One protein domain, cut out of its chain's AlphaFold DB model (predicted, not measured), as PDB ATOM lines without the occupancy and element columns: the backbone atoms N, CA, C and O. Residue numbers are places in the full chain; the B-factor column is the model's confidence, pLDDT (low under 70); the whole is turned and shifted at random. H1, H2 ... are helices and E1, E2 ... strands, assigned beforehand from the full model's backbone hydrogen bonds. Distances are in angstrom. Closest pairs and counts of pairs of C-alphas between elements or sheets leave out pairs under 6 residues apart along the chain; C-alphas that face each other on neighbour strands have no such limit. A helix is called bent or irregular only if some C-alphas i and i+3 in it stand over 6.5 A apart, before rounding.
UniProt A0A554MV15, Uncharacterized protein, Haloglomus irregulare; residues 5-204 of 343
ATOM      1  N   ARG A   5      33.133 -32.667 -25.927       28.44
ATOM      2  CA  ARG A   5      32.842 -34.032 -25.466       28.44
ATOM      3  C   ARG A   5      31.398 -34.485 -25.722       28.44
ATOM      4  O   ARG A   5      31.209 -35.650 -26.025       28.44
ATOM      5  N   ARG A   6      30.392 -33.606 -25.631       32.00
ATOM      6  CA  ARG A   6      28.985 -33.931 -25.943       32.00
ATOM      7  C   ARG A   6      28.735 -34.064 -27.439       32.00
ATOM      8  O   ARG A   6      28.021 -34.978 -27.801       32.00
ATOM      9  N   PHE A   7      29.347 -33.220 -28.274       33.00
ATOM     10  CA  PHE A   7      29.239 -33.316 -29.738       33.00
ATOM     11  C   PHE A   7      29.896 -34.601 -30.269       33.00
ATOM     12  O   PHE A   7      29.273 -35.373 -30.992       33.00
ATOM     13  N   LEU A   8      31.114 -34.899 -29.803       34.16
ATOM     14  CA  LEU A   8      31.803 -36.159 -30.103       34.16
ATOM     15  C   LEU A   8      31.063 -37.379 -29.525       34.16
ATOM     16  O   LEU A   8      30.977 -38.405 -30.190       34.16
ATOM     17  N   ALA A   9      30.469 -37.269 -28.329       34.81
ATOM     18  CA  ALA A   9      29.630 -38.324 -27.758       34.81
ATOM     19  C   ALA A   9      28.301 -38.498 -28.505       34.81
ATOM     20  O   ALA A   9      27.847 -39.625 -28.622       34.81
ATOM     21  N   SER A  10      27.696 -37.437 -29.052       34.78
ATOM     22  CA  SER A  10      26.503 -37.537 -29.904       34.78
ATOM     23  C   SER A  10      26.819 -38.094 -31.293       34.78
ATOM     24  O   SER A  10      25.980 -38.764 -31.871       34.78
ATOM     25  N   MET A  11      28.034 -37.887 -31.809       40.62
ATOM     26  CA  MET A  11      28.518 -38.517 -33.044       40.62
ATOM     27  C   MET A  11      28.879 -39.987 -32.838       40.62
ATOM     28  O   MET A  11      28.544 -40.818 -33.673       40.62
ATOM     29  N   GLY A  12      29.498 -40.321 -31.701       35.97
ATOM     30  CA  GLY A  12      29.640 -41.700 -31.238       35.97
ATOM     31  C   GLY A  12      28.280 -42.348 -30.988       35.97
ATOM     32  O   GLY A  12      28.104 -43.506 -31.327       35.97
ATOM     33  N   ALA A  13      27.295 -41.590 -30.496       35.09
ATOM     34  CA  ALA A  13      25.912 -42.033 -30.362       35.09
ATOM     35  C   ALA A  13      25.183 -42.134 -31.707       35.09
ATOM     36  O   ALA A  13      24.275 -42.937 -31.791       35.09
ATOM     37  N   ALA A  14      25.567 -41.384 -32.746       36.91
ATOM     38  CA  ALA A  14      25.017 -41.499 -34.099       36.91
ATOM     39  C   ALA A  14      25.628 -42.690 -34.858       36.91
ATOM     40  O   ALA A  14      24.905 -43.464 -35.472       36.91
ATOM     41  N   ALA A  15      26.947 -42.884 -34.757       40.62
ATOM     42  CA  ALA A  15      27.648 -44.069 -35.254       40.62
ATOM     43  C   ALA A  15      27.210 -45.339 -34.515       40.62
ATOM     44  O   ALA A  15      27.031 -46.378 -35.143       40.62
ATOM     45  N   ALA A  16      26.993 -45.231 -33.198       34.22
ATOM     46  CA  ALA A  16      26.296 -46.238 -32.425       34.22
ATOM     47  C   ALA A  16      24.893 -46.388 -33.005       34.22
ATOM     48  O   ALA A  16      24.689 -47.407 -33.635       34.22
ATOM     49  N   ALA A  17      23.980 -45.404 -32.900       33.06
ATOM     50  CA  ALA A  17      22.559 -45.455 -33.315       33.06
ATOM     51  C   ALA A  17      22.327 -46.104 -34.684       33.06
ATOM     52  O   ALA A  17      21.405 -46.898 -34.836       33.06
ATOM     53  N   VAL A  18      23.185 -45.819 -35.664       38.56
ATOM     54  CA  VAL A  18      23.112 -46.429 -36.996       38.56
ATOM     55  C   VAL A  18      23.588 -47.881 -37.015       38.56
ATOM     56  O   VAL A  18      22.963 -48.711 -37.667       38.56
ATOM     57  N   GLY A  19      24.630 -48.220 -36.257       30.09
ATOM     58  CA  GLY A  19      24.941 -49.611 -35.930       30.09
ATOM     59  C   GLY A  19      23.863 -50.299 -35.074       30.09
ATOM     60  O   GLY A  19      23.801 -51.519 -35.106       30.09
ATOM     61  N   LEU A  20      22.998 -49.557 -34.349       30.92
ATOM     62  CA  LEU A  20      22.036 -50.102 -33.354       30.92
ATOM     63  C   LEU A  20      20.778 -50.717 -33.914       30.92
ATOM     64  O   LEU A  20      20.038 -51.384 -33.189       30.92
ATOM     65  N   ALA A  21      20.551 -50.456 -35.186       33.75
ATOM     66  CA  ALA A  21      19.288 -50.699 -35.834       33.75
ATOM     67  C   ALA A  21      19.436 -51.599 -37.074       33.75
ATOM     68  O   ALA A  21      18.476 -51.779 -37.816       33.75
ATOM     69  N   GLY A  22      20.617 -52.184 -37.298       31.44
ATOM     70  CA  GLY A  22      20.817 -53.246 -38.283       31.44
ATOM     71  C   GLY A  22      20.490 -54.602 -37.660       31.44
ATOM     72  O   GLY A  22      21.204 -55.057 -36.777       31.44
ATOM     73  N   CYS A  23      19.397 -55.229 -38.090       33.47
ATOM     74  CA  CYS A  23      19.246 -56.682 -37.977       33.47
ATOM     75  C   CYS A  23      19.989 -57.351 -39.149       33.47
ATOM     76  O   CYS A  23      20.240 -56.683 -40.156       33.47
ATOM     77  N   SER A  24      20.352 -58.626 -38.994       29.61
ATOM     78  CA  SER A  24      21.261 -59.352 -39.884       29.61
ATOM     79  C   SER A  24      20.593 -60.085 -41.076       29.61
ATOM     80  O   SER A  24      19.794 -61.003 -40.894       29.61
ATOM     81  N   GLY A  25      20.957 -59.736 -42.315       32.19
ATOM     82  CA  GLY A  25      21.006 -60.542 -43.542       32.19
ATOM     83  C   GLY A  25      22.394 -60.717 -44.235       32.19
ATOM     84  O   GLY A  25      23.191 -59.823 -44.492       32.19
ATOM     85  N   SER A  26      22.648 -61.920 -44.744       27.72
ATOM     86  CA  SER A  26      23.939 -62.303 -45.337       27.72
ATOM     87  C   SER A  26      24.346 -61.544 -46.622       27.72
ATOM     88  O   SER A  26      23.712 -61.730 -47.664       27.72
ATOM     89  N   GLY A  27      25.504 -60.863 -46.624       30.67
ATOM     90  CA  GLY A  27      26.352 -60.781 -47.828       30.67
ATOM     91  C   GLY A  27      27.161 -59.503 -48.100       30.67
ATOM     92  O   GLY A  27      26.630 -58.402 -48.170       30.67
ATOM     93  N   GLY A  28      28.440 -59.693 -48.457       37.00
ATOM     94  CA  GLY A  28      29.258 -58.726 -49.203       37.00
ATOM     95  C   GLY A  28      30.695 -58.591 -48.693       37.00
ATOM     96  O   GLY A  28      30.943 -58.593 -47.499       37.00
ATOM     97  N   ARG A  29      31.675 -58.447 -49.597       47.69
ATOM     98  CA  ARG A  29      33.030 -58.014 -49.212       47.69
ATOM     99  C   ARG A  29      33.030 -56.503 -48.985       47.69
ATOM    100  O   ARG A  29      32.668 -55.745 -49.888       47.69
ATOM    101  N   SER A  30      33.506 -56.074 -47.821       53.16
ATOM    102  CA  SER A  30      33.623 -54.657 -47.481       53.16
ATOM    103  C   SER A  30      34.681 -53.922 -48.341       53.16
ATOM    104  O   SER A  30      35.798 -54.419 -48.517       53.16
ATOM    105  N   PRO A  31      34.361 -52.737 -48.899       57.34
ATOM    106  CA  PRO A  31      35.276 -51.939 -49.723       57.34
ATOM    107  C   PRO A  31      36.456 -51.382 -48.899       57.34
ATOM    108  O   PRO A  31      36.351 -51.274 -47.672       57.34
ATOM    109  N   PRO A  32      37.586 -51.002 -49.533       70.50
ATOM    110  CA  PRO A  32      38.668 -50.299 -48.841       70.50
ATOM    111  C   PRO A  32      38.166 -48.969 -48.261       70.50
ATOM    112  O   PRO A  32      37.300 -48.323 -48.846       70.50
ATOM    113  N   HIS A  33      38.721 -48.561 -47.119       71.56
ATOM    114  CA  HIS A  33      38.296 -47.356 -46.395       71.56
ATOM    115  C   HIS A  33      38.379 -46.077 -47.243       71.56
ATOM    116  O   HIS A  33      37.497 -45.232 -47.156       71.56
ATOM    117  N   GLU A  34      39.386 -45.972 -48.118       75.94
ATOM    118  CA  GLU A  34      39.575 -44.835 -49.031       75.94
ATOM    119  C   GLU A  34      38.376 -44.602 -49.955       75.94
ATOM    120  O   GLU A  34      38.134 -43.470 -50.357       75.94
ATOM    121  N   ALA A  35      37.591 -45.646 -50.254       84.44
ATOM    122  CA  ALA A  35      36.395 -45.511 -51.078       84.44
ATOM    123  C   ALA A  35      35.311 -44.661 -50.400       84.44
ATOM    124  O   ALA A  35      34.429 -44.162 -51.079       84.44
ATOM    125  N   TRP A  36      35.349 -44.505 -49.078       86.88
ATOM    126  CA  TRP A  36      34.386 -43.691 -48.338       86.88
ATOM    127  C   TRP A  36      34.878 -42.270 -48.065       86.88
ATOM    128  O   TRP A  36      34.118 -41.459 -47.546       86.88
ATOM    129  N   LEU A  37      36.136 -41.957 -48.372       86.31
ATOM    130  CA  LEU A  37      36.695 -40.635 -48.115       86.31
ATOM    131  C   LEU A  37      36.346 -39.691 -49.271       86.31
ATOM    132  O   LEU A  37      36.499 -40.048 -50.437       86.31
ATOM    133  N   TYR A  38      35.933 -38.471 -48.942       88.38
ATOM    134  CA  TYR A  38      35.729 -37.371 -49.892       88.38
ATOM    135  C   TYR A  38      36.561 -36.159 -49.472       88.38
ATOM    136  O   TYR A  38      37.193 -36.185 -48.414       88.38
ATOM    137  N   ASP A  39      36.606 -35.106 -50.287       87.06
ATOM    138  CA  ASP A  39      37.075 -33.794 -49.828       87.06
ATOM    139  C   ASP A  39      35.884 -32.951 -49.338       87.06
ATOM    140  O   ASP A  39      35.115 -32.454 -50.168       87.06
ATOM    141  N   PRO A  40      35.712 -32.750 -48.014       84.50
ATOM    142  CA  PRO A  40      34.616 -31.952 -47.480       84.50
ATOM    143  C   PRO A  40      34.659 -30.492 -47.927       84.50
ATOM    144  O   PRO A  40      33.609 -29.872 -48.043       84.50
ATOM    145  N   ARG A  41      35.845 -29.945 -48.227       86.44
ATOM    146  CA  ARG A  41      35.968 -28.574 -48.730       86.44
ATOM    147  C   ARG A  41      35.339 -28.447 -50.109       86.44
ATOM    148  O   ARG A  41      34.510 -27.572 -50.324       86.44
ATOM    149  N   ALA A  42      35.712 -29.332 -51.029       87.00
ATOM    150  CA  ALA A  42      35.144 -29.349 -52.372       87.00
ATOM    151  C   ALA A  42      33.656 -29.734 -52.364       87.00
ATOM    152  O   ALA A  42      32.868 -29.135 -53.085       87.00
ATOM    153  N   ALA A  43      33.262 -30.706 -51.534       88.38
ATOM    154  CA  ALA A  43      31.887 -31.202 -51.496       88.38
ATOM    155  C   ALA A  43      30.891 -30.231 -50.847       88.38
ATOM    156  O   ALA A  43      29.729 -30.217 -51.241       88.38
ATOM    157  N   LEU A  44      31.326 -29.460 -49.845       86.88
ATOM    158  CA  LEU A  44      30.459 -28.544 -49.096       86.88
ATOM    159  C   LEU A  44      30.691 -27.072 -49.458       86.88
ATOM    160  O   LEU A  44      29.941 -26.216 -49.009       86.88
ATOM    161  N   GLY A  45      31.729 -26.754 -50.238       86.50
ATOM    162  CA  GLY A  45      32.096 -25.371 -50.555       86.50
ATOM    163  C   GLY A  45      32.635 -24.580 -49.355       86.50
ATOM    164  O   GLY A  45      32.631 -23.352 -49.383       86.50
ATOM    165  N   LEU A  46      33.099 -25.270 -48.307       83.75
ATOM    166  CA  LEU A  46      33.513 -24.684 -47.029       83.75
ATOM    167  C   LEU A  46      35.033 -24.646 -46.872       83.75
ATOM    168  O   LEU A  46      35.722 -25.611 -47.208       83.75
ATOM    169  N   ASP A  47      35.566 -23.576 -46.281       85.38
ATOM    170  CA  ASP A  47      36.986 -23.518 -45.924       85.38
ATOM    171  C   ASP A  47      37.243 -24.270 -44.610       85.38
ATOM    172  O   ASP A  47      36.944 -23.796 -43.514       85.38
ATOM    173  N   LEU A  48      37.744 -25.498 -44.740       81.94
ATOM    174  CA  LEU A  48      37.905 -26.452 -43.645       81.94
ATOM    175  C   LEU A  48      39.401 -26.689 -43.387       81.94
ATOM    176  O   LEU A  48      39.988 -27.593 -43.993       81.94
ATOM    177  N   PRO A  49      40.037 -25.883 -42.513       75.75
ATOM    178  CA  PRO A  49      41.483 -25.905 -42.287       75.75
ATOM    179  C   PRO A  49      41.987 -27.212 -41.675       75.75
ATOM    180  O   PRO A  49      43.175 -27.505 -41.772       75.75
ATOM    181  N   TRP A  50      41.113 -28.019 -41.067       74.94
ATOM    182  CA  TRP A  50      41.451 -29.380 -40.669       74.94
ATOM    183  C   TRP A  50      40.395 -30.373 -41.148       74.94
ATOM    184  O   TRP A  50      39.186 -30.128 -41.109       74.94
ATOM    185  N   ARG A  51      40.881 -31.528 -41.593       82.31
ATOM    186  CA  ARG A  51      40.079 -32.676 -42.031       82.31
ATOM    187  C   ARG A  51      40.814 -33.928 -41.599       82.31
ATOM    188  O   ARG A  51      42.032 -33.990 -41.735       82.31
ATOM    189  N   GLY A  52      40.110 -34.929 -41.107       77.06
ATOM    190  CA  GLY A  52      40.714 -36.179 -40.680       77.06
ATOM    191  C   GLY A  52      39.779 -37.354 -40.855       77.06
ATOM    192  O   GLY A  52      38.583 -37.195 -41.075       77.06
ATOM    193  N   PHE A  53      40.335 -38.549 -40.769       82.38
ATOM    194  CA  PHE A  53      39.593 -39.786 -40.883       82.38
ATOM    195  C   PHE A  53      40.103 -40.818 -39.887       82.38
ATOM    196  O   PHE A  53      41.248 -40.771 -39.436       82.38
ATOM    197  N   VAL A  54      39.240 -41.780 -39.586       77.19
ATOM    198  CA  VAL A  54      39.597 -43.017 -38.904       77.19
ATOM    199  C   VAL A  54      38.838 -44.167 -39.551       77.19
ATOM    200  O   VAL A  54      37.668 -44.048 -39.899       77.19
ATOM    201  N   SER A  55      39.509 -45.292 -39.730       81.75
ATOM    202  CA  SER A  55      38.949 -46.532 -40.234       81.75
ATOM    203  C   SER A  55      39.302 -47.664 -39.288       81.75
ATOM    204  O   SER A  55      40.453 -47.800 -38.878       81.75
ATOM    205  N   VAL A  56      38.317 -48.507 -38.998       77.69
ATOM    206  CA  VAL A  56      38.436 -49.649 -38.095       77.69
ATOM    207  C   VAL A  56      37.864 -50.888 -38.779       77.69
ATOM    208  O   VAL A  56      36.704 -50.904 -39.184       77.69
ATOM    209  N   ASP A  57      38.686 -51.924 -38.914       82.38
ATOM    210  CA  ASP A  57      38.260 -53.307 -39.135       82.38
ATOM    211  C   ASP A  57      37.731 -53.845 -37.801       82.38
ATOM    212  O   ASP A  57      38.506 -54.103 -36.872       82.38
ATOM    213  N   VAL A  58      36.404 -53.902 -37.679       77.38
ATOM    214  CA  VAL A  58      35.731 -54.104 -36.390       77.38
ATOM    215  C   VAL A  58      36.060 -55.480 -35.804       77.38
ATOM    216  O   VAL A  58      36.532 -55.508 -34.662       77.38
ATOM    217  N   PRO A  59      35.950 -56.604 -36.545       77.56
ATOM    218  CA  PRO A  59      36.250 -57.921 -35.989       77.56
ATOM    219  C   PRO A  59      37.695 -58.041 -35.492       77.56
ATOM    220  O   PRO A  59      37.943 -58.553 -34.397       77.56
ATOM    221  N   ARG A  60      38.670 -57.532 -36.263       78.31
ATOM    222  CA  ARG A  60      40.092 -57.624 -35.892       78.31
ATOM    223  C   ARG A  60      40.453 -56.732 -34.711       78.31
ATOM    224  O   ARG A  60      41.207 -57.175 -33.843       78.31
ATOM    225  N   ALA A  61      39.944 -55.501 -34.670       71.12
ATOM    226  CA  ALA A  61      40.184 -54.593 -33.552       71.12
ATOM    227  C   ALA A  61      39.519 -55.106 -32.266       71.12
ATOM    228  O   ALA A  61      40.133 -55.096 -31.200       71.12
ATOM    229  N   TRP A  62      38.299 -55.633 -32.375       74.94
ATOM    230  CA  TRP A  62      37.540 -56.150 -31.242       74.94
ATOM    231  C   TRP A  62      38.187 -57.373 -30.586       74.94
ATOM    232  O   TRP A  62      38.314 -57.438 -29.358       74.94
ATOM    233  N   ALA A  63      38.648 -58.328 -31.400       77.38
ATOM    234  CA  ALA A  63      39.327 -59.534 -30.927       77.38
ATOM    235  C   ALA A  63      40.618 -59.233 -30.144       77.38
ATOM    236  O   ALA A  63      41.104 -60.083 -29.401       77.38
ATOM    237  N   ARG A  64      41.180 -58.030 -30.307       72.12
ATOM    238  CA  ARG A  64      42.446 -57.591 -29.707       72.12
ATOM    239  C   ARG A  64      42.285 -56.358 -28.817       72.12
ATOM    240  O   ARG A  64      43.273 -55.714 -28.485       72.12
ATOM    241  N   ARG A  65      41.054 -56.042 -28.398       68.38
ATOM    242  CA  ARG A  65      40.728 -54.809 -27.663       68.38
ATOM    243  C   ARG A  65      41.533 -54.609 -26.375       68.38
ATOM    244  O   ARG A  65      41.845 -53.481 -26.036       68.38
ATOM    245  N   GLU A  66      41.900 -55.685 -25.684       72.06
ATOM    246  CA  GLU A  66      42.686 -55.639 -24.436       72.06
ATOM    247  C   GLU A  66      44.153 -55.238 -24.666       72.06
ATOM    248  O   GLU A  66      44.855 -54.892 -23.725       72.06
ATOM    249  N   GLN A  67      44.610 -55.259 -25.921       68.00
ATOM    250  CA  GLN A  67      45.956 -54.858 -26.340       68.00
ATOM    251  C   GLN A  67      45.987 -53.418 -26.882       68.00
ATOM    252  O   GLN A  67      47.031 -52.938 -27.334       68.00
ATOM    253  N   LEU A  68      44.834 -52.737 -26.892       56.78
ATOM    254  CA  LEU A  68      44.730 -51.351 -27.330       56.78
ATOM    255  C   LEU A  68      45.243 -50.404 -26.238       56.78
ATOM    256  O   LEU A  68      45.022 -50.663 -25.054       56.78
ATOM    257  N   PRO A  69      45.839 -49.260 -26.617       53.38
ATOM    258  CA  PRO A  69      46.021 -48.158 -25.678       53.38
ATOM    259  C   PRO A  69      44.666 -47.736 -25.090       53.38
ATOM    260  O   PRO A  69      43.654 -47.764 -25.794       53.38
ATOM    261  N   GLU A  70      44.633 -47.328 -23.821       57.22
ATOM    262  CA  GLU A  70      43.398 -47.075 -23.056       57.22
ATOM    263  C   GLU A  70      42.411 -46.123 -23.766       57.22
ATOM    264  O   GLU A  70      41.199 -46.353 -23.776       57.22
ATOM    265  N   GLU A  71      42.917 -45.088 -24.439       49.22
ATOM    266  CA  GLU A  71      42.092 -44.159 -25.227       49.22
ATOM    267  C   GLU A  71      41.368 -44.826 -26.406       49.22
ATOM    268  O   GLU A  71      40.217 -44.497 -26.696       49.22
ATOM    269  N   TRP A  72      42.004 -45.808 -27.045       51.88
ATOM    270  CA  TRP A  72      41.440 -46.582 -28.143       51.88
ATOM    271  C   TRP A  72      40.558 -47.709 -27.629       51.88
ATOM    272  O   TRP A  72      39.575 -48.038 -28.289       51.88
ATOM    273  N   VAL A  73      40.838 -48.250 -26.435       57.59
ATOM    274  CA  VAL A  73      39.904 -49.143 -25.736       57.59
ATOM    275  C   VAL A  73      38.575 -48.427 -25.578       57.59
ATOM    276  O   VAL A  73      37.551 -48.992 -25.933       57.59
ATOM    277  N   ALA A  74      38.557 -47.176 -25.109       55.44
ATOM    278  CA  ALA A  74      37.311 -46.426 -24.964       55.44
ATOM    279  C   ALA A  74      36.573 -46.238 -26.303       55.44
ATOM    280  O   ALA A  74      35.353 -46.372 -26.334       55.44
ATOM    281  N   THR A  75      37.289 -45.984 -27.404       53.03
ATOM    282  CA  THR A  75      36.707 -45.864 -28.756       53.03
ATOM    283  C   THR A  75      36.191 -47.195 -29.310       53.03
ATOM    284  O   THR A  75      35.140 -47.232 -29.939       53.03
ATOM    285  N   VAL A  76      36.901 -48.299 -29.083       55.38
ATOM    286  CA  VAL A  76      36.510 -49.632 -29.570       55.38
ATOM    287  C   VAL A  76      35.449 -50.269 -28.669       55.38
ATOM    288  O   VAL A  76      34.614 -51.012 -29.158       55.38
ATOM    289  N   THR A  77      35.427 -49.953 -27.372       57.12
ATOM    290  CA  THR A  77      34.462 -50.471 -26.379       57.12
ATOM    291  C   THR A  77      33.303 -49.525 -26.095       57.12
ATOM    292  O   THR A  77      32.412 -49.871 -25.320       57.12
ATOM    293  N   SER A  78      33.239 -48.347 -26.727       53.28
ATOM    294  CA  SER A  78      32.074 -47.461 -26.586       53.28
ATOM    295  C   SER A  78      30.776 -48.133 -27.043       53.28
ATOM    296  O   SER A  78      29.707 -47.764 -26.562       53.28
ATOM    297  N   PHE A  79      30.875 -49.160 -27.896       50.09
ATOM    298  CA  PHE A  79      29.758 -49.999 -28.333       50.09
ATOM    299  C   PHE A  79      29.178 -50.900 -27.221       50.09
ATOM    300  O   PHE A  79      28.043 -51.346 -27.347       50.09
ATOM    301  N   ASP A  80      29.893 -51.139 -26.113       50.12
ATOM    302  CA  ASP A  80      29.404 -51.968 -24.994       50.12
ATOM    303  C   ASP A  80      28.469 -51.212 -24.052       50.12
ATOM    304  O   ASP A  80      27.617 -51.814 -23.403       50.12
ATOM    305  N   ARG A  81      28.646 -49.892 -23.925       47.44
ATOM    306  CA  ARG A  81      28.077 -49.133 -22.796       47.44
ATOM    307  C   ARG A  81      26.698 -48.538 -23.049       47.44
ATOM    308  O   ARG A  81      26.125 -47.972 -22.125       47.44
ATOM    309  N   GLY A  82      26.174 -48.631 -24.267       41.47
ATOM    310  CA  GLY A  82      24.893 -48.011 -24.608       41.47
ATOM    311  C   GLY A  82      23.864 -48.947 -25.217       41.47
ATOM    312  O   GLY A  82      22.719 -48.526 -25.350       41.47
ATOM    313  N   VAL A  83      24.255 -50.154 -25.655       42.69
ATOM    314  CA  VAL A  83      23.453 -50.856 -26.660       42.69
ATOM    315  C   VAL A  83      23.535 -52.364 -26.549       42.69
ATOM    316  O   VAL A  83      24.521 -52.998 -26.908       42.69
ATOM    317  N   THR A  84      22.444 -52.937 -26.069       41.88
ATOM    318  CA  THR A  84      22.223 -54.376 -25.945       41.88
ATOM    319  C   THR A  84      21.618 -55.008 -27.204       41.88
ATOM    320  O   THR A  84      21.437 -56.219 -27.218       41.88
ATOM    321  N   SER A  85      21.301 -54.227 -28.247       43.34
ATOM    322  CA  SER A  85      20.571 -54.677 -29.447       43.34
ATOM    323  C   SER A  85      21.434 -55.009 -30.672       43.34
ATOM    324  O   SER A  85      20.869 -55.377 -31.695       43.34
ATOM    325  N   VAL A  86      22.767 -54.894 -30.593       49.84
ATOM    326  CA  VAL A  86      23.677 -55.118 -31.737       49.84
ATOM    327  C   VAL A  86      24.609 -56.269 -31.479       49.84
ATOM    328  O   VAL A  86      25.358 -56.244 -30.496       49.84
ATOM    329  N   ASP A  87      24.644 -57.208 -32.417       59.28
ATOM    330  CA  ASP A  87      25.779 -58.103 -32.518       59.28
ATOM    331  C   ASP A  87      26.919 -57.388 -33.248       59.28
ATOM    332  O   ASP A  87      26.836 -56.997 -34.407       59.28
ATOM    333  N   ARG A  88      28.025 -57.178 -32.542       60.94
ATOM    334  CA  ARG A  88      29.227 -56.533 -33.088       60.94
ATOM    335  C   ARG A  88      29.875 -57.396 -34.172       60.94
ATOM    336  O   ARG A  88      30.651 -56.868 -34.962       60.94
ATOM    337  N   GLY A  89      29.574 -58.699 -34.184       63.97
ATOM    338  CA  GLY A  89      29.948 -59.632 -35.241       63.97
ATOM    339  C   GLY A  89      29.291 -59.326 -36.586       63.97
ATOM    340  O   GLY A  89      29.832 -59.736 -37.609       63.97
ATOM    341  N   ASP A  90      28.206 -58.546 -36.591       70.69
ATOM    342  CA  ASP A  90      27.499 -58.138 -37.806       70.69
ATOM    343  C   ASP A  90      28.197 -56.953 -38.500       70.69
ATOM    344  O   ASP A  90      27.921 -56.651 -39.657       70.69
ATOM    345  N   LEU A  91      29.145 -56.275 -37.841       73.62
ATOM    346  CA  LEU A  91      29.884 -55.157 -38.428       73.62
ATOM    347  C   LEU A  91      31.228 -55.618 -38.998       73.62
ATOM    348  O   LEU A  91      32.089 -56.125 -38.283       73.62
ATOM    349  N   ASP A  92      31.465 -55.322 -40.275       80.00
ATOM    350  CA  ASP A  92      32.751 -55.581 -40.923       80.00
ATOM    351  C   ASP A  92      33.730 -54.423 -40.700       80.00
ATOM    352  O   ASP A  92      34.908 -54.603 -40.365       80.00
ATOM    353  N   ARG A  93      33.268 -53.196 -40.975       81.81
ATOM    354  CA  ARG A  93      34.129 -52.014 -41.034       81.81
ATOM    355  C   ARG A  93      33.369 -50.741 -40.701       81.81
ATOM    356  O   ARG A  93      32.241 -50.528 -41.135       81.81
ATOM    357  N   LEU A  94      34.066 -49.859 -39.996       82.31
ATOM    358  CA  LEU A  94      33.656 -48.490 -39.724       82.31
ATOM    359  C   LEU A  94      34.673 -47.538 -40.354       82.31
ATOM    360  O   LEU A  94      35.879 -47.720 -40.203       82.31
ATOM    361  N   THR A  95      34.208 -46.517 -41.065       84.81
ATOM    362  CA  THR A  95      35.044 -45.421 -41.569       84.81
ATOM    363  C   THR A  95      34.382 -44.100 -41.226       84.81
ATOM    364  O   THR A  95      33.289 -43.813 -41.697       84.81
ATOM    365  N   ALA A  96      35.041 -43.292 -40.407       83.12
ATOM    366  CA  ALA A  96      34.596 -41.962 -40.034       83.12
ATOM    367  C   ALA A  96      35.508 -40.903 -40.650       83.12
ATOM    368  O   ALA A  96      36.724 -41.076 -40.705       83.12
ATOM    369  N   GLN A  97      34.920 -39.792 -41.070       84.50
ATOM    370  CA  GLN A  97      35.613 -38.604 -41.540       84.50
ATOM    371  C   GLN A  97      35.106 -37.399 -40.758       84.50
ATOM    372  O   GLN A  97      33.910 -37.129 -40.754       84.50
ATOM    373  N   GLY A  98      36.011 -36.688 -40.094       82.69
ATOM    374  CA  GLY A  98      35.738 -35.450 -39.373       82.69
ATOM    375  C   GLY A  98      36.385 -34.256 -40.062       82.69
ATOM    376  O   GLY A  98      37.413 -34.390 -40.725       82.69
ATOM    377  N   PHE A  99      35.795 -33.080 -39.911       83.12
ATOM    378  CA  PHE A  99      36.311 -31.841 -40.485       83.12
ATOM    379  C   PHE A  99      35.777 -30.630 -39.727       83.12
ATOM    380  O   PHE A  99      34.755 -30.715 -39.042       83.12
ATOM    381  N   GLY A 100      36.443 -29.489 -39.862       83.44
ATOM    382  CA  GLY A 100      35.944 -28.253 -39.278       83.44
ATOM    383  C   GLY A 100      36.906 -27.082 -39.369       83.44
ATOM    384  O   GLY A 100      38.004 -27.170 -39.920       83.44
ATOM    385  N   THR A 101      36.479 -25.986 -38.757       77.31
ATOM    386  CA  THR A 101      37.296 -24.813 -38.463       77.31
ATOM    387  C   THR A 101      37.992 -24.972 -37.111       77.31
ATOM    388  O   THR A 101      37.643 -25.835 -36.295       77.31
ATOM    389  N   ALA A 102      39.020 -24.159 -36.860       70.00
ATOM    390  CA  ALA A 102      39.761 -24.197 -35.597       70.00
ATOM    391  C   ALA A 102      38.903 -23.754 -34.395       70.00
ATOM    392  O   ALA A 102      39.048 -24.289 -33.294       70.00
ATOM    393  N   ASP A 103      37.996 -22.803 -34.611       69.69
ATOM    394  CA  ASP A 103      37.078 -22.255 -33.610       69.69
ATOM    395  C   ASP A 103      35.753 -23.027 -33.483       69.69
ATOM    396  O   ASP A 103      34.991 -22.813 -32.533       69.69
ATOM    397  N   LEU A 104      35.531 -23.999 -34.375       67.44
ATOM    398  CA  LEU A 104      34.362 -24.878 -34.407       67.44
ATOM    399  C   LEU A 104      33.046 -24.124 -34.629       67.44
ATOM    400  O   LEU A 104      31.999 -24.593 -34.178       67.44
ATOM    401  N   THR A 105      33.089 -22.970 -35.295       76.19
ATOM    402  CA  THR A 105      31.888 -22.375 -35.898       76.19
ATOM    403  C   THR A 105      31.336 -23.297 -36.983       76.19
ATOM    404  O   THR A 105      30.127 -23.445 -37.121       76.19
ATOM    405  N   THR A 106      32.221 -24.023 -37.669       82.50
ATOM    406  CA  THR A 106      31.838 -25.146 -38.521       82.50
ATOM    407  C   THR A 106      32.562 -26.414 -38.095       82.50
ATOM    408  O   THR A 106      33.789 -26.442 -37.995       82.50
ATOM    409  N   ALA A 107      31.817 -27.484 -37.831       81.69
ATOM    410  CA  ALA A 107      32.378 -28.793 -37.523       81.69
ATOM    411  C   ALA A 107      31.418 -29.899 -37.949       81.69
ATOM    412  O   ALA A 107      30.255 -29.908 -37.552       81.69
ATOM    413  N   GLY A 108      31.912 -30.861 -38.717       82.06
ATOM    414  CA  GLY A 108      31.117 -31.978 -39.199       82.06
ATOM    415  C   GLY A 108      31.823 -33.308 -39.028       82.06
ATOM    416  O   GLY A 108      33.043 -33.394 -38.871       82.06
ATOM    417  N   THR A 109      31.037 -34.374 -39.025       82.69
ATOM    418  CA  THR A 109      31.545 -35.736 -39.129       82.69
ATOM    419  C   THR A 109      30.548 -36.600 -39.867       82.69
ATOM    420  O   THR A 109      29.345 -36.504 -39.633       82.69
ATOM    421  N   THR A 110      31.058 -37.471 -40.723       87.31
ATOM    422  CA  THR A 110      30.301 -38.520 -41.400       87.31
ATOM    423  C   THR A 110      30.918 -39.871 -41.081       87.31
ATOM    424  O   THR A 110      32.139 -40.005 -41.035       87.31
ATOM    425  N   VAL A 111      30.087 -40.877 -40.842       86.31
ATOM    426  CA  VAL A 111      30.493 -42.234 -40.485       86.31
ATOM    427  C   VAL A 111      29.780 -43.206 -41.399       86.31
ATOM    428  O   VAL A 111      28.557 -43.274 -41.386       86.31
ATOM    429  N   ALA A 112      30.550 -43.971 -42.163       87.06
ATOM    430  CA  ALA A 112      30.078 -45.107 -42.930       87.06
ATOM    431  C   ALA A 112      30.316 -46.399 -42.142       87.06
ATOM    432  O   ALA A 112      31.422 -46.649 -41.654       87.06
ATOM    433  N   LEU A 113      29.280 -47.224 -42.055       83.69
ATOM    434  CA  LEU A 113      29.326 -48.578 -41.528       83.69
ATOM    435  C   LEU A 113      28.974 -49.560 -42.643       83.69
ATOM    436  O   LEU A 113      28.043 -49.335 -43.422       83.69
ATOM    437  N   THR A 114      29.735 -50.647 -42.718       84.44
ATOM    438  CA  THR A 114      29.452 -51.777 -43.601       84.44
ATOM    439  C   THR A 114      29.423 -53.067 -42.811       84.44
ATOM    440  O   THR A 114      30.134 -53.219 -41.813       84.44
ATOM    441  N   GLY A 115      28.626 -54.003 -43.298       78.50
ATOM    442  CA  GLY A 115      28.479 -55.318 -42.710       78.50
ATOM    443  C   GLY A 115      27.088 -55.828 -43.001       78.50
ATOM    444  O   GLY A 115      26.534 -55.581 -44.075       78.50
ATOM    445  N   ASP A 116      26.533 -56.494 -42.017       78.06
ATOM    446  CA  ASP A 116      25.203 -57.016 -42.051       78.06
ATOM    447  C   ASP A 116      24.193 -56.014 -41.448       78.06
ATOM    448  O   ASP A 116      23.986 -55.936 -40.240       78.06
ATOM    449  N   ILE A 117      23.624 -55.165 -42.312       74.81
ATOM    450  CA  ILE A 117      22.763 -54.043 -41.917       74.81
ATOM    451  C   ILE A 117      21.466 -54.069 -42.725       74.81
ATOM    452  O   ILE A 117      21.460 -53.757 -43.917       74.81
ATOM    453  N   GLU A 118      20.343 -54.341 -42.070       71.75
ATOM    454  CA  GLU A 118      19.019 -54.126 -42.654       71.75
ATOM    455  C   GLU A 118      18.629 -52.641 -42.689       71.75
ATOM    456  O   GLU A 118      18.642 -51.944 -41.674       71.75
ATOM    457  N   ALA A 119      18.171 -52.145 -43.844       73.94
ATOM    458  CA  ALA A 119      17.817 -50.732 -43.970       73.94
ATOM    459  C   ALA A 119      16.564 -50.326 -43.170       73.94
ATOM    460  O   ALA A 119      16.456 -49.204 -42.672       73.94
ATOM    461  N   ARG A 120      15.567 -51.215 -43.072       75.25
ATOM    462  CA  ARG A 120      14.249 -50.877 -42.505       75.25
ATOM    463  C   ARG A 120      14.283 -50.553 -41.009       75.25
ATOM    464  O   ARG A 120      13.660 -49.552 -40.642       75.25
ATOM    465  N   PRO A 121      14.929 -51.350 -40.138       68.81
ATOM    466  CA  PRO A 121      14.967 -51.024 -38.723       68.81
ATOM    467  C   PRO A 121      15.865 -49.802 -38.454       68.81
ATOM    468  O   PRO A 121      15.470 -48.971 -37.642       68.81
ATOM    469  N   VAL A 122      16.934 -49.575 -39.239       69.62
ATOM    470  CA  VAL A 122      17.746 -48.336 -39.193       69.62
ATOM    471  C   VAL A 122      16.912 -47.081 -39.412       69.62
ATOM    472  O   VAL A 122      16.967 -46.154 -38.604       69.62
ATOM    473  N   VAL A 123      16.090 -47.051 -40.463       72.69
ATOM    474  CA  VAL A 123      15.200 -45.903 -40.712       72.69
ATOM    475  C   VAL A 123      14.200 -45.715 -39.573       72.69
ATOM    476  O   VAL A 123      13.914 -44.583 -39.191       72.69
ATOM    477  N   ARG A 124      13.658 -46.811 -39.027       72.44
ATOM    478  CA  ARG A 124      12.672 -46.753 -37.941       72.44
ATOM    479  C   ARG A 124      13.259 -46.127 -36.679       72.44
ATOM    480  O   ARG A 124      12.609 -45.262 -36.102       72.44
ATOM    481  N   GLU A 125      14.456 -46.548 -36.288       68.50
ATOM    482  CA  GLU A 125      15.158 -46.012 -35.120       68.50
ATOM    483  C   GLU A 125      15.537 -44.542 -35.337       68.50
ATOM    484  O   GLU A 125      15.282 -43.696 -34.486       68.50
ATOM    485  N   PHE A 126      16.063 -44.201 -36.518       72.56
ATOM    486  CA  PHE A 126      16.422 -42.820 -36.850       72.56
ATOM    487  C   PHE A 126      15.214 -41.870 -36.835       72.56
ATOM    488  O   PHE A 126      15.331 -40.716 -36.426       72.56
ATOM    489  N   ALA A 127      14.042 -42.356 -37.247       72.06
ATOM    490  CA  ALA A 127      12.790 -41.607 -37.199       72.06
ATOM    491  C   ALA A 127      12.114 -41.610 -35.816       72.06
ATOM    492  O   ALA A 127      11.094 -40.940 -35.623       72.06
ATOM    493  N   GLN A 128      12.637 -42.356 -34.838       69.38
ATOM    494  CA  GLN A 128      11.972 -42.518 -33.554       69.38
ATOM    495  C   GLN A 128      11.961 -41.202 -32.765       69.38
ATOM    496  O   GLN A 128      12.987 -40.661 -32.363       69.38
ATOM    497  N   GLY A 129      10.755 -40.689 -32.503       60.81
ATOM    498  CA  GLY A 129      10.548 -39.522 -31.643       60.81
ATOM    499  C   GLY A 129      10.847 -38.168 -32.293       60.81
ATOM    500  O   GLY A 129      10.971 -37.176 -31.572       60.81
ATOM    501  N   SER A 130      10.972 -38.078 -33.622       67.12
ATOM    502  CA  SER A 130      11.203 -36.807 -34.328       67.12
ATOM    503  C   SER A 130      10.671 -36.805 -35.763       67.12
ATOM    504  O   SER A 130      10.474 -37.851 -36.372       67.12
ATOM    505  N   THR A 131      10.422 -35.612 -36.309       76.81
ATOM    506  CA  THR A 131      10.084 -35.442 -37.729       76.81
ATOM    507  C   THR A 131      11.371 -35.478 -38.546       76.81
ATOM    508  O   THR A 131      12.211 -34.592 -38.410       76.81
ATOM    509  N   VAL A 132      11.512 -36.514 -39.367       84.00
ATOM    510  CA  VAL A 132      12.617 -36.695 -40.312       84.00
ATOM    511  C   VAL A 132      12.130 -36.325 -41.711       84.00
ATOM    512  O   VAL A 132      11.023 -36.698 -42.097       84.00
ATOM    513  N   GLU A 133      12.948 -35.589 -42.457       91.12
ATOM    514  CA  GLU A 133      12.717 -35.274 -43.869       91.12
ATOM    515  C   GLU A 133      13.387 -36.351 -44.733       91.12
ATOM    516  O   GLU A 133      14.567 -36.647 -44.546       91.12
ATOM    517  N   GLU A 134      12.646 -36.974 -45.653       93.81
ATOM    518  CA  GLU A 134      13.225 -37.857 -46.676       93.81
ATOM    519  C   GLU A 134      13.591 -37.012 -47.901       93.81
ATOM    520  O   GLU A 134      12.778 -36.230 -48.393       93.81
ATOM    521  N   HIS A 135      14.825 -37.161 -48.373       94.56
ATOM    522  CA  HIS A 135      15.378 -36.446 -49.519       94.56
ATOM    523  C   HIS A 135      15.507 -37.379 -50.728       94.56
ATOM    524  O   HIS A 135      15.361 -38.599 -50.616       94.56
ATOM    525  N   GLU A 136      15.837 -36.804 -51.886       95.38
ATOM    526  CA  GLU A 136      16.145 -37.581 -53.088       95.38
ATOM    527  C   GLU A 136      17.240 -38.628 -52.807       95.38
ATOM    528  O   GLU A 136      18.270 -38.307 -52.197       95.38
ATOM    529  N   PRO A 137      17.044 -39.888 -53.235       94.44
ATOM    530  CA  PRO A 137      18.002 -40.950 -52.987       94.44
ATOM    531  C   PRO A 137      19.330 -40.680 -53.698       94.44
ATOM    532  O   PRO A 137      19.392 -40.109 -54.788       94.44
ATOM    533  N   VAL A 138      20.418 -41.164 -53.105       93.94
ATOM    534  CA  VAL A 138      21.778 -40.954 -53.610       93.94
ATOM    535  C   VAL A 138      22.478 -42.290 -53.817       93.94
ATOM    536  O   VAL A 138      22.637 -43.077 -52.889       93.94
ATOM    537  N   ALA A 139      22.875 -42.572 -55.062       91.75
ATOM    538  CA  ALA A 139      23.569 -43.803 -55.458       91.75
ATOM    539  C   ALA A 139      22.968 -45.084 -54.830       91.75
ATOM    540  O   ALA A 139      23.676 -45.896 -54.231       91.75
ATOM    541  N   GLY A 140      21.642 -45.231 -54.918       90.88
ATOM    542  CA  GLY A 140      20.909 -46.388 -54.390       90.88
ATOM    543  C   GLY A 140      20.666 -46.390 -52.875       90.88
ATOM    544  O   GLY A 140      20.135 -47.373 -52.369       90.88
ATOM    545  N   HIS A 141      21.019 -45.324 -52.153       93.81
ATOM    546  CA  HIS A 141      20.710 -45.161 -50.732       93.81
ATOM    547  C   HIS A 141      19.498 -44.250 -50.560       93.81
ATOM    548  O   HIS A 141      19.411 -43.201 -51.203       93.81
ATOM    549  N   ARG A 142      18.592 -44.619 -49.654       94.31
ATOM    550  CA  ARG A 142      17.560 -43.698 -49.161       94.31
ATOM    551  C   ARG A 142      18.219 -42.687 -48.238       94.31
ATOM    552  O   ARG A 142      19.062 -43.086 -47.438       94.31
ATOM    553  N   LEU A 143      17.852 -41.418 -48.362       94.75
ATOM    554  CA  LEU A 143      18.530 -40.303 -47.710       94.75
ATOM    555  C   LEU A 143      17.555 -39.536 -46.819       94.75
ATOM    556  O   LEU A 143      16.447 -39.213 -47.234       94.75
ATOM    557  N   PHE A 144      17.986 -39.229 -45.603       90.19
ATOM    558  CA  PHE A 144      17.168 -38.614 -44.569       90.19
ATOM    559  C   PHE A 144      17.925 -37.492 -43.866       90.19
ATOM    560  O   PHE A 144      19.121 -37.622 -43.592       90.19
ATOM    561  N   GLY A 145      17.216 -36.416 -43.539       89.50
ATOM    562  CA  GLY A 145      17.719 -35.253 -42.818       89.50
ATOM    563  C   GLY A 145      16.898 -34.966 -41.564       89.50
ATOM    564  O   GLY A 145      15.692 -35.215 -41.506       89.50
ATOM    565  N   TYR A 146      17.561 -34.451 -40.531       82.81
ATOM    566  CA  TYR A 146      16.928 -34.098 -39.267       82.81
ATOM    567  C   TYR A 146      17.625 -32.902 -38.605       82.81
ATOM    568  O   TYR A 146      18.844 -32.876 -38.464       82.81
ATOM    569  N   GLU A 147      16.844 -31.917 -38.154       82.06
ATOM    570  CA  GLU A 147      17.321 -30.745 -37.404       82.06
ATOM    571  C   GLU A 147      16.856 -30.831 -35.934       82.06
ATOM    572  O   GLU A 147      15.802 -30.297 -35.561       82.06
ATOM    573  N   PRO A 148      17.598 -31.542 -35.066       69.88
ATOM    574  CA  PRO A 148      17.220 -31.698 -33.668       69.88
ATOM    575  C   PRO A 148      17.210 -30.379 -32.903       69.88
ATOM    576  O   PRO A 148      18.236 -29.716 -32.745       69.88
ATOM    577  N   ARG A 149      16.081 -30.081 -32.251       67.19
ATOM    578  CA  ARG A 149      15.958 -28.928 -31.338       67.19
ATOM    579  C   ARG A 149      16.972 -28.957 -30.186       67.19
ATOM    580  O   ARG A 149      17.322 -27.902 -29.663       67.19
ATOM    581  N   PHE A 150      17.446 -30.140 -29.780       63.75
ATOM    582  CA  PHE A 150      18.441 -30.286 -28.710       63.75
ATOM    583  C   PHE A 150      19.876 -29.944 -29.149       63.75
ATOM    584  O   PHE A 150      20.699 -29.639 -28.289       63.75
ATOM    585  N   LEU A 151      20.173 -29.935 -30.458       63.25
ATOM    586  CA  LEU A 151      21.400 -29.343 -31.013       63.25
ATOM    587  C   LEU A 151      21.205 -27.847 -31.323       63.25
ATOM    588  O   LEU A 151      21.842 -27.317 -32.232       63.25
ATOM    589  N   GLY A 152      20.282 -27.202 -30.596       59.56
ATOM    590  CA  GLY A 152      19.808 -25.842 -30.828       59.56
ATOM    591  C   GLY A 152      20.917 -24.804 -30.969       59.56
ATOM    592  O   GLY A 152      22.076 -25.058 -30.668       59.56
ATOM    593  N   ARG A 153      20.534 -23.613 -31.429       70.56
ATOM    594  CA  ARG A 153      21.460 -22.558 -31.851       70.56
ATOM    595  C   ARG A 153      22.574 -22.287 -30.828       70.56
ATOM    596  O   ARG A 153      22.300 -21.873 -29.702       70.56
ATOM    597  N   ILE A 154      23.818 -22.517 -31.238       70.69
ATOM    598  CA  ILE A 154      25.028 -22.270 -30.456       70.69
ATOM    599  C   ILE A 154      25.659 -20.985 -30.981       70.69
ATOM    600  O   ILE A 154      26.025 -20.913 -32.151       70.69
ATOM    601  N   ASP A 155      25.808 -19.992 -30.108       71.44
ATOM    602  CA  ASP A 155      26.672 -18.844 -30.376       71.44
ATOM    603  C   ASP A 155      28.125 -19.237 -30.081       71.44
ATOM    604  O   ASP A 155      28.462 -19.637 -28.958       71.44
ATOM    605  N   ARG A 156      28.977 -19.168 -31.106       67.06
ATOM    606  CA  ARG A 156      30.431 -19.256 -30.975       67.06
ATOM    607  C   ARG A 156      31.059 -18.058 -31.659       67.06
ATOM    608  O   ARG A 156      30.899 -17.884 -32.858       67.06
ATOM    609  N   ASN A 157      31.810 -17.265 -30.898       65.69
ATOM    610  CA  ASN A 157      32.507 -16.078 -31.397       65.69
ATOM    611  C   ASN A 157      31.590 -15.057 -32.106       65.69
ATOM    612  O   ASN A 157      32.045 -14.346 -32.997       65.69
ATOM    613  N   GLY A 158      30.313 -14.960 -31.713       72.31
ATOM    614  CA  GLY A 158      29.338 -14.074 -32.354       72.31
ATOM    615  C   GLY A 158      28.674 -14.677 -33.595       72.31
ATOM    616  O   GLY A 158      27.857 -14.009 -34.229       72.31
ATOM    617  N   GLU A 159      28.988 -15.930 -33.939       73.25
ATOM    618  CA  GLU A 159      28.326 -16.678 -35.003       73.25
ATOM    619  C   GLU A 159      27.311 -17.665 -34.436       73.25
ATOM    620  O   GLU A 159      27.620 -18.529 -33.611       73.25
ATOM    621  N   LEU A 160      26.074 -17.549 -34.917       80.06
ATOM    622  CA  LEU A 160      24.982 -18.434 -34.547       80.06
ATOM    623  C   LEU A 160      24.965 -19.645 -35.480       80.06
ATOM    624  O   LEU A 160      24.681 -19.518 -36.668       80.06
ATOM    625  N   THR A 161      25.237 -20.816 -34.923       79.06
ATOM    626  CA  THR A 161      25.347 -22.086 -35.651       79.06
ATOM    627  C   THR A 161      24.281 -23.055 -35.159       79.06
ATOM    628  O   THR A 161      23.859 -22.985 -34.005       79.06
ATOM    629  N   SER A 162      23.807 -23.958 -36.010       80.19
ATOM    630  CA  SER A 162      22.825 -24.987 -35.655       80.19
ATOM    631  C   SER A 162      23.330 -26.375 -36.007       80.19
ATOM    632  O   SER A 162      24.037 -26.561 -36.996       80.19
ATOM    633  N   GLY A 163      22.973 -27.355 -35.178       83.06
ATOM    634  CA  GLY A 163      23.271 -28.748 -35.466       83.06
ATOM    635  C   GLY A 163      22.210 -29.402 -36.345       83.06
ATOM    636  O   GLY A 163      21.012 -29.244 -36.116       83.06
ATOM    637  N   SER A 164      22.665 -30.202 -37.298       85.56
ATOM    638  CA  SER A 164      21.848 -31.077 -38.135       85.56
ATOM    639  C   SER A 164      22.410 -32.499 -38.137       85.56
ATOM    640  O   SER A 164      23.585 -32.721 -37.829       85.56
ATOM    641  N   LEU A 165      21.553 -33.465 -38.458       86.81
ATOM    642  CA  LEU A 165      21.855 -34.885 -38.583       86.81
ATOM    643  C   LEU A 165      21.386 -35.397 -39.949       86.81
ATOM    644  O   LEU A 165      20.394 -34.918 -40.497       86.81
ATOM    645  N   GLY A 166      22.108 -36.371 -40.490       89.06
ATOM    646  CA  GLY A 166      21.778 -37.027 -41.749       89.06
ATOM    647  C   GLY A 166      21.969 -38.534 -41.657       89.06
ATOM    648  O   GLY A 166      22.816 -39.012 -40.898       89.06
ATOM    649  N   LEU A 167      21.196 -39.271 -42.450       90.75
ATOM    650  CA  LEU A 167      21.293 -40.719 -42.601       90.75
ATOM    651  C   LEU A 167      21.113 -41.088 -44.075       90.75
ATOM    652  O   LEU A 167      20.120 -40.718 -44.688       90.75
ATOM    653  N   ALA A 168      22.029 -41.876 -44.621       92.06
ATOM    654  CA  ALA A 168      21.839 -42.603 -45.862       92.06
ATOM    655  C   ALA A 168      21.924 -44.099 -45.587       92.06
ATOM    656  O   ALA A 168      22.820 -44.552 -44.880       92.06
ATOM    657  N   VAL A 169      21.008 -44.877 -46.147       89.44
ATOM    658  CA  VAL A 169      20.932 -46.309 -45.857       89.44
ATOM    659  C   VAL A 169      20.569 -47.118 -47.095       89.44
ATOM    660  O   VAL A 169      19.716 -46.727 -47.897       89.44
ATOM    661  N   ALA A 170      21.249 -48.249 -47.234       89.12
ATOM    662  CA  ALA A 170      20.994 -49.315 -48.188       89.12
ATOM    663  C   ALA A 170      21.276 -50.653 -47.486       89.12
ATOM    664  O   ALA A 170      21.928 -50.682 -46.445       89.12
ATOM    665  N   ASP A 171      20.813 -51.773 -48.032       83.50
ATOM    666  CA  ASP A 171      21.113 -53.061 -47.400       83.50
ATOM    667  C   ASP A 171      22.636 -53.309 -47.355       83.50
ATOM    668  O   ASP A 171      23.371 -53.066 -48.323       83.50
ATOM    669  N   GLY A 172      23.113 -53.716 -46.179       80.25
ATOM    670  CA  GLY A 172      24.518 -53.923 -45.832       80.25
ATOM    671  C   GLY A 172      25.343 -52.649 -45.598       80.25
ATOM    672  O   GLY A 172      26.564 -52.732 -45.414       80.25
ATOM    673  N   ARG A 173      24.734 -51.452 -45.670       87.19
ATOM    674  CA  ARG A 173      25.453 -50.169 -45.560       87.19
ATOM    675  C   ARG A 173      24.613 -49.068 -44.942       87.19
ATOM    676  O   ARG A 173      23.514 -48.762 -45.395       87.19
ATOM    677  N   ALA A 174      25.211 -48.341 -44.016       86.75
ATOM    678  CA  ALA A 174      24.615 -47.112 -43.533       86.75
ATOM    679  C   ALA A 174      25.671 -46.027 -43.348       86.75
ATOM    680  O   ALA A 174      26.802 -46.291 -42.946       86.75
ATOM    681  N   VAL A 175      25.297 -44.796 -43.668       89.75
ATOM    682  CA  VAL A 175      26.119 -43.606 -43.499       89.75
ATOM    683  C   VAL A 175      25.342 -42.627 -42.641       89.75
ATOM    684  O   VAL A 175      24.268 -42.189 -43.034       89.75
ATOM    685  N   ALA A 176      25.878 -42.267 -41.484       87.75
ATOM    686  CA  ALA A 176      25.325 -41.214 -40.640       87.75
ATOM    687  C   ALA A 176      26.237 -39.997 -40.657       87.75
ATOM    688  O   ALA A 176      27.448 -40.119 -40.828       87.75
ATOM    689  N   GLY A 177      25.678 -38.824 -40.412       85.00
ATOM    690  CA  GLY A 177      26.471 -37.621 -40.252       85.00
ATOM    691  C   GLY A 177      25.843 -36.638 -39.293       85.00
ATOM    692  O   GLY A 177      24.630 -36.625 -39.090       85.00
ATOM    693  N   GLY A 178      26.697 -35.810 -38.708       85.25
ATOM    694  CA  GLY A 178      26.306 -34.633 -37.953       85.25
ATOM    695  C   GLY A 178      27.105 -33.432 -38.427       85.25
ATOM    696  O   GLY A 178      28.283 -33.559 -38.767       85.25
ATOM    697  N   LEU A 179      26.465 -32.271 -38.452       85.50
ATOM    698  CA  LEU A 179      27.087 -31.022 -38.864       85.50
ATOM    699  C   LEU A 179      26.609 -29.898 -37.958       85.50
ATOM    700  O   LEU A 179      25.409 -29.699 -37.790       85.50
ATOM    701  N   LEU A 180      27.560 -29.184 -37.370       84.50
ATOM    702  CA  LEU A 180      27.368 -27.874 -36.776       84.50
ATOM    703  C   LEU A 180      27.831 -26.851 -37.808       84.50
ATOM    704  O   LEU A 180      29.019 -26.819 -38.125       84.50
ATOM    705  N   ALA A 181      26.904 -26.065 -38.342       84.88
ATOM    706  CA  ALA A 181      27.190 -25.025 -39.325       84.88
ATOM    707  C   ALA A 181      26.095 -23.948 -39.294       84.88
ATOM    708  O   ALA A 181      25.127 -24.051 -38.530       84.88
ATOM    709  N   ARG A 182      26.257 -22.890 -40.089       83.12
ATOM    710  CA  ARG A 182      25.290 -21.788 -40.149       83.12
ATOM    711  C   ARG A 182      24.096 -22.136 -41.038       83.12
ATOM    712  O   ARG A 182      22.961 -21.894 -40.631       83.12
ATOM    713  N   GLU A 183      24.352 -22.676 -42.227       83.44
ATOM    714  CA  GLU A 183      23.323 -22.896 -43.259       83.44
ATOM    715  C   GLU A 183      23.359 -24.327 -43.811       83.44
ATOM    716  O   GLU A 183      22.338 -24.869 -44.229       83.44
ATOM    717  N   GLU A 184      24.520 -24.968 -43.751       86.38
ATOM    718  CA  GLU A 184      24.777 -26.286 -44.305       86.38
ATOM    719  C   GLU A 184      24.150 -27.392 -43.457       86.38
ATOM    720  O   GLU A 184      24.091 -27.331 -42.222       86.38
ATOM    721  N   ARG A 185      23.720 -28.461 -44.133       89.19
ATOM    722  CA  ARG A 185      23.035 -29.586 -43.503       89.19
ATOM    723  C   ARG A 185      23.884 -30.849 -43.560       89.19
ATOM    724  O   ARG A 185      24.543 -31.155 -44.548       89.19
ATOM    725  N   ALA A 186      23.819 -31.651 -42.502       89.31
ATOM    726  CA  ALA A 186      24.516 -32.933 -42.416       89.31
ATOM    727  C   ALA A 186      24.097 -33.924 -43.515       89.31
ATOM    728  O   ALA A 186      24.851 -34.833 -43.847       89.31
ATOM    729  N   VAL A 187      22.908 -33.754 -44.096       92.44
ATOM    730  CA  VAL A 187      22.460 -34.569 -45.229       92.44
ATOM    731  C   VAL A 187      23.371 -34.405 -46.455       92.44
ATOM    732  O   VAL A 187      23.627 -35.384 -47.155       92.44
ATOM    733  N   ASP A 188      23.946 -33.217 -46.666       93.31
ATOM    734  CA  ASP A 188      24.834 -32.935 -47.798       93.31
ATOM    735  C   ASP A 188      26.180 -33.646 -47.642       93.31
ATOM    736  O   ASP A 188      26.688 -34.255 -48.588       93.31
ATOM    737  N   SER A 189      26.731 -33.649 -46.424       91.50
ATOM    738  CA  SER A 189      27.974 -34.360 -46.113       91.50
ATOM    739  C   SER A 189      27.792 -35.880 -46.187       91.50
ATOM    740  O   SER A 189      28.641 -36.583 -46.741       91.50
ATOM    741  N   VAL A 190      26.654 -36.398 -45.717       93.19
ATOM    742  CA  VAL A 190      26.278 -37.812 -45.868       93.19
ATOM    743  C   VAL A 190      26.162 -38.195 -47.344       93.19
ATOM    744  O   VAL A 190      26.735 -39.201 -47.769       93.19
ATOM    745  N   ALA A 191      25.484 -37.377 -48.153       94.44
ATOM    746  CA  ALA A 191      25.365 -37.611 -49.586       94.44
ATOM    747  C   ALA A 191      26.731 -37.572 -50.289       94.44
ATOM    748  O   ALA A 191      26.993 -38.405 -51.159       94.44
ATOM    749  N   ALA A 192      27.627 -36.660 -49.900       92.94
ATOM    750  CA  ALA A 192      28.989 -36.594 -50.427       92.94
ATOM    751  C   ALA A 192      29.785 -37.881 -50.151       92.94
ATOM    752  O   ALA A 192      30.397 -38.430 -51.069       92.94
ATOM    753  N   MET A 193      29.705 -38.419 -48.929       92.00
ATOM    754  CA  MET A 193      30.365 -39.679 -48.562       92.00
ATOM    755  C   MET A 193      29.841 -40.869 -49.385       92.00
ATOM    756  O   MET A 193      30.616 -41.710 -49.847       92.00
ATOM    757  N   VAL A 194      28.527 -40.921 -49.638       93.00
ATOM    758  CA  VAL A 194      27.915 -41.947 -50.498       93.00
ATOM    759  C   VAL A 194      28.359 -41.799 -51.961       93.00
ATOM    760  O   VAL A 194      28.685 -42.797 -52.610       93.00
ATOM    761  N   ARG A 195      28.419 -40.569 -52.494       92.19
ATOM    762  CA  ARG A 195      28.882 -40.304 -53.870       92.19
ATOM    763  C   ARG A 195      30.350 -40.681 -54.071       92.19
ATOM    764  O   ARG A 195      30.671 -41.285 -55.096       92.19
ATOM    765  N   ALA A 196      31.211 -40.400 -53.092       89.06
ATOM    766  CA  ALA A 196      32.607 -40.841 -53.109       89.06
ATOM    767  C   ALA A 196      32.716 -42.359 -53.245       89.06
ATOM    768  O   ALA A 196      33.411 -42.858 -54.133       89.06
ATOM    769  N   ARG A 197      31.906 -43.100 -52.484       88.56
ATOM    770  CA  ARG A 197      31.850 -44.561 -52.590       88.56
ATOM    771  C   ARG A 197      31.358 -45.065 -53.935       88.56
ATOM    772  O   ARG A 197      31.815 -46.119 -54.387       88.56
ATOM    773  N   ALA A 198      30.437 -44.360 -54.575       86.00
ATOM    774  CA  ALA A 198      29.936 -44.727 -55.892       86.00
ATOM    775  C   ALA A 198      30.960 -44.493 -57.022       86.00
ATOM    776  O   ALA A 198      30.681 -44.854 -58.161       86.00
ATOM    777  N   GLY A 199      32.127 -43.898 -56.731       76.44
ATOM    778  CA  GLY A 199      33.081 -43.469 -57.757       76.44
ATOM    779  C   GLY A 199      32.550 -42.311 -58.607       76.44
ATOM    780  O   GLY A 199      33.077 -42.048 -59.680       76.44
ATOM    781  N   ALA A 200      31.497 -41.640 -58.133       58.91
ATOM    782  CA  ALA A 200      30.787 -40.573 -58.831       58.91
ATOM    783  C   ALA A 200      31.164 -39.181 -58.293       58.91
ATOM    784  O   ALA A 200      30.395 -38.233 -58.435       58.91
ATOM    785  N   ALA A 201      32.300 -39.059 -57.605       55.06
ATOM    786  CA  ALA A 201      32.679 -37.821 -56.943       55.06
ATOM    787  C   ALA A 201      33.339 -36.826 -57.907       55.06
ATOM    788  O   ALA A 201      34.381 -37.108 -58.491       55.06
ATOM    789  N   GLU A 202      32.778 -35.617 -57.961       54.59
ATOM    790  CA  GLU A 202      33.477 -34.395 -58.390       54.59
ATOM    791  C   GLU A 202      34.595 -33.989 -57.399       54.59
ATOM    792  O   GLU A 202      35.428 -33.142 -57.704       54.59
ATOM    793  N   SER A 203      34.638 -34.608 -56.212       59.34
ATOM    794  CA  SER A 203      35.507 -34.277 -55.079       59.34
ATOM    795  C   SER A 203      36.263 -35.508 -54.562       59.34
ATOM    796  O   SER A 203      35.905 -36.120 -53.551       59.34
ATOM    797  N   GLU A 204      37.327 -35.895 -55.274       66.88
ATOM    798  CA  GLU A 204      38.265 -36.916 -54.789       66.88
ATOM    799  C   GLU A 204      38.767 -36.577 -53.375       66.88
ATOM    800  O   GLU A 204      38.957 -35.396 -53.068       66.88
TER     801      GLU A 204
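Overview. This is residues 5 to 204 of the 343 residues of an uncharacterized protein of Haloglomus irregulare (UniProt A0A554MV15). A twisted antiparallel sheet of eight strands curls round H7 on one face, while H1 and H6 cover part of the other face. The short helices H2 and H3 pack on H7; H4 sits at the sheet's level, and H5 is off the sheet. The 200 printed residues include seven named helices and eight named strands, in the order H1 H2 H3 E1 H4 H5 E2 E3 H6 E4 E5 E6 E7 E8 H7; the class is mixed, helices and strands. The sheet is branched at E7, and E6, E7 and E8 form a meander, each strand the antiparallel neighbour of the one before. The whole is compact, with a radius of gyration of the C-alphas of 16.0 A and spans of 46 by 39 by 36 A.

Along the chain. H1, residues 5 to 19, begins at C-alpha 5 (32.842, -34.032, -25.466) and is 20.4 A long. Then come H2, residues 33 to 36, H3, 40 to 44, E1, 50 to 57, H4, 58 to 63, and H5, 70 to 80. H5 is only just irregular: C-alphas 76 and 79 are 6.9 A apart. E2, 91 to 100, is 27.6 A long, and E3, 107 to 115, 27.3 A. H6, 119 to 126, E4, 133 to 138, E5, 141 to 146, and E6, 154 to 156, follow. E7, 159 to 170, is 36.0 A long, and E8, 173 to 181, 26.0 A. H7, 186 to 197, ends at C-alpha 197 (31.850, -44.561, -52.590).

Arrangement. E5 and E6 lie on one side of E7 and E8 on the other side, with N 144 and O 167 at 2.8 A, N 154 and O 161 at 2.8 A, and N 166 and O 177 at 2.9 A. E3 neighbours E8, with N 111 and O 176 at 2.7 A. H7 comes closest to E7 at the C-alphas of Gly 166 and Val 187, 4.3 A. Its residues 193 to 197 alone touch H2, closest at C-alphas 35 and 197, 4.9 A. H1, on the opposite face from H7, runs along the strands over E3 and E8 at a height over the sheet of 8.7 A. Its residues 17 to 18 alone touch H6, closest at C-alphas 18 and 122, 6.1 A. Every O i to N i+4 pair is within hydrogen-bond range in H1, H3, H4, H6 and H7, and 5 of 7 in H5; H2 is too short for one.

Size, cuts and confidence. The two C-alphas farthest apart, those of Ser 26 and Gly 158, are 50.2 A apart. The printed part has no cut, and the link from H1 to H2 is long. Mean pLDDT of the printed part is 71.4, with 71 residues under 70, among them 5 to 31 and 67 to 89.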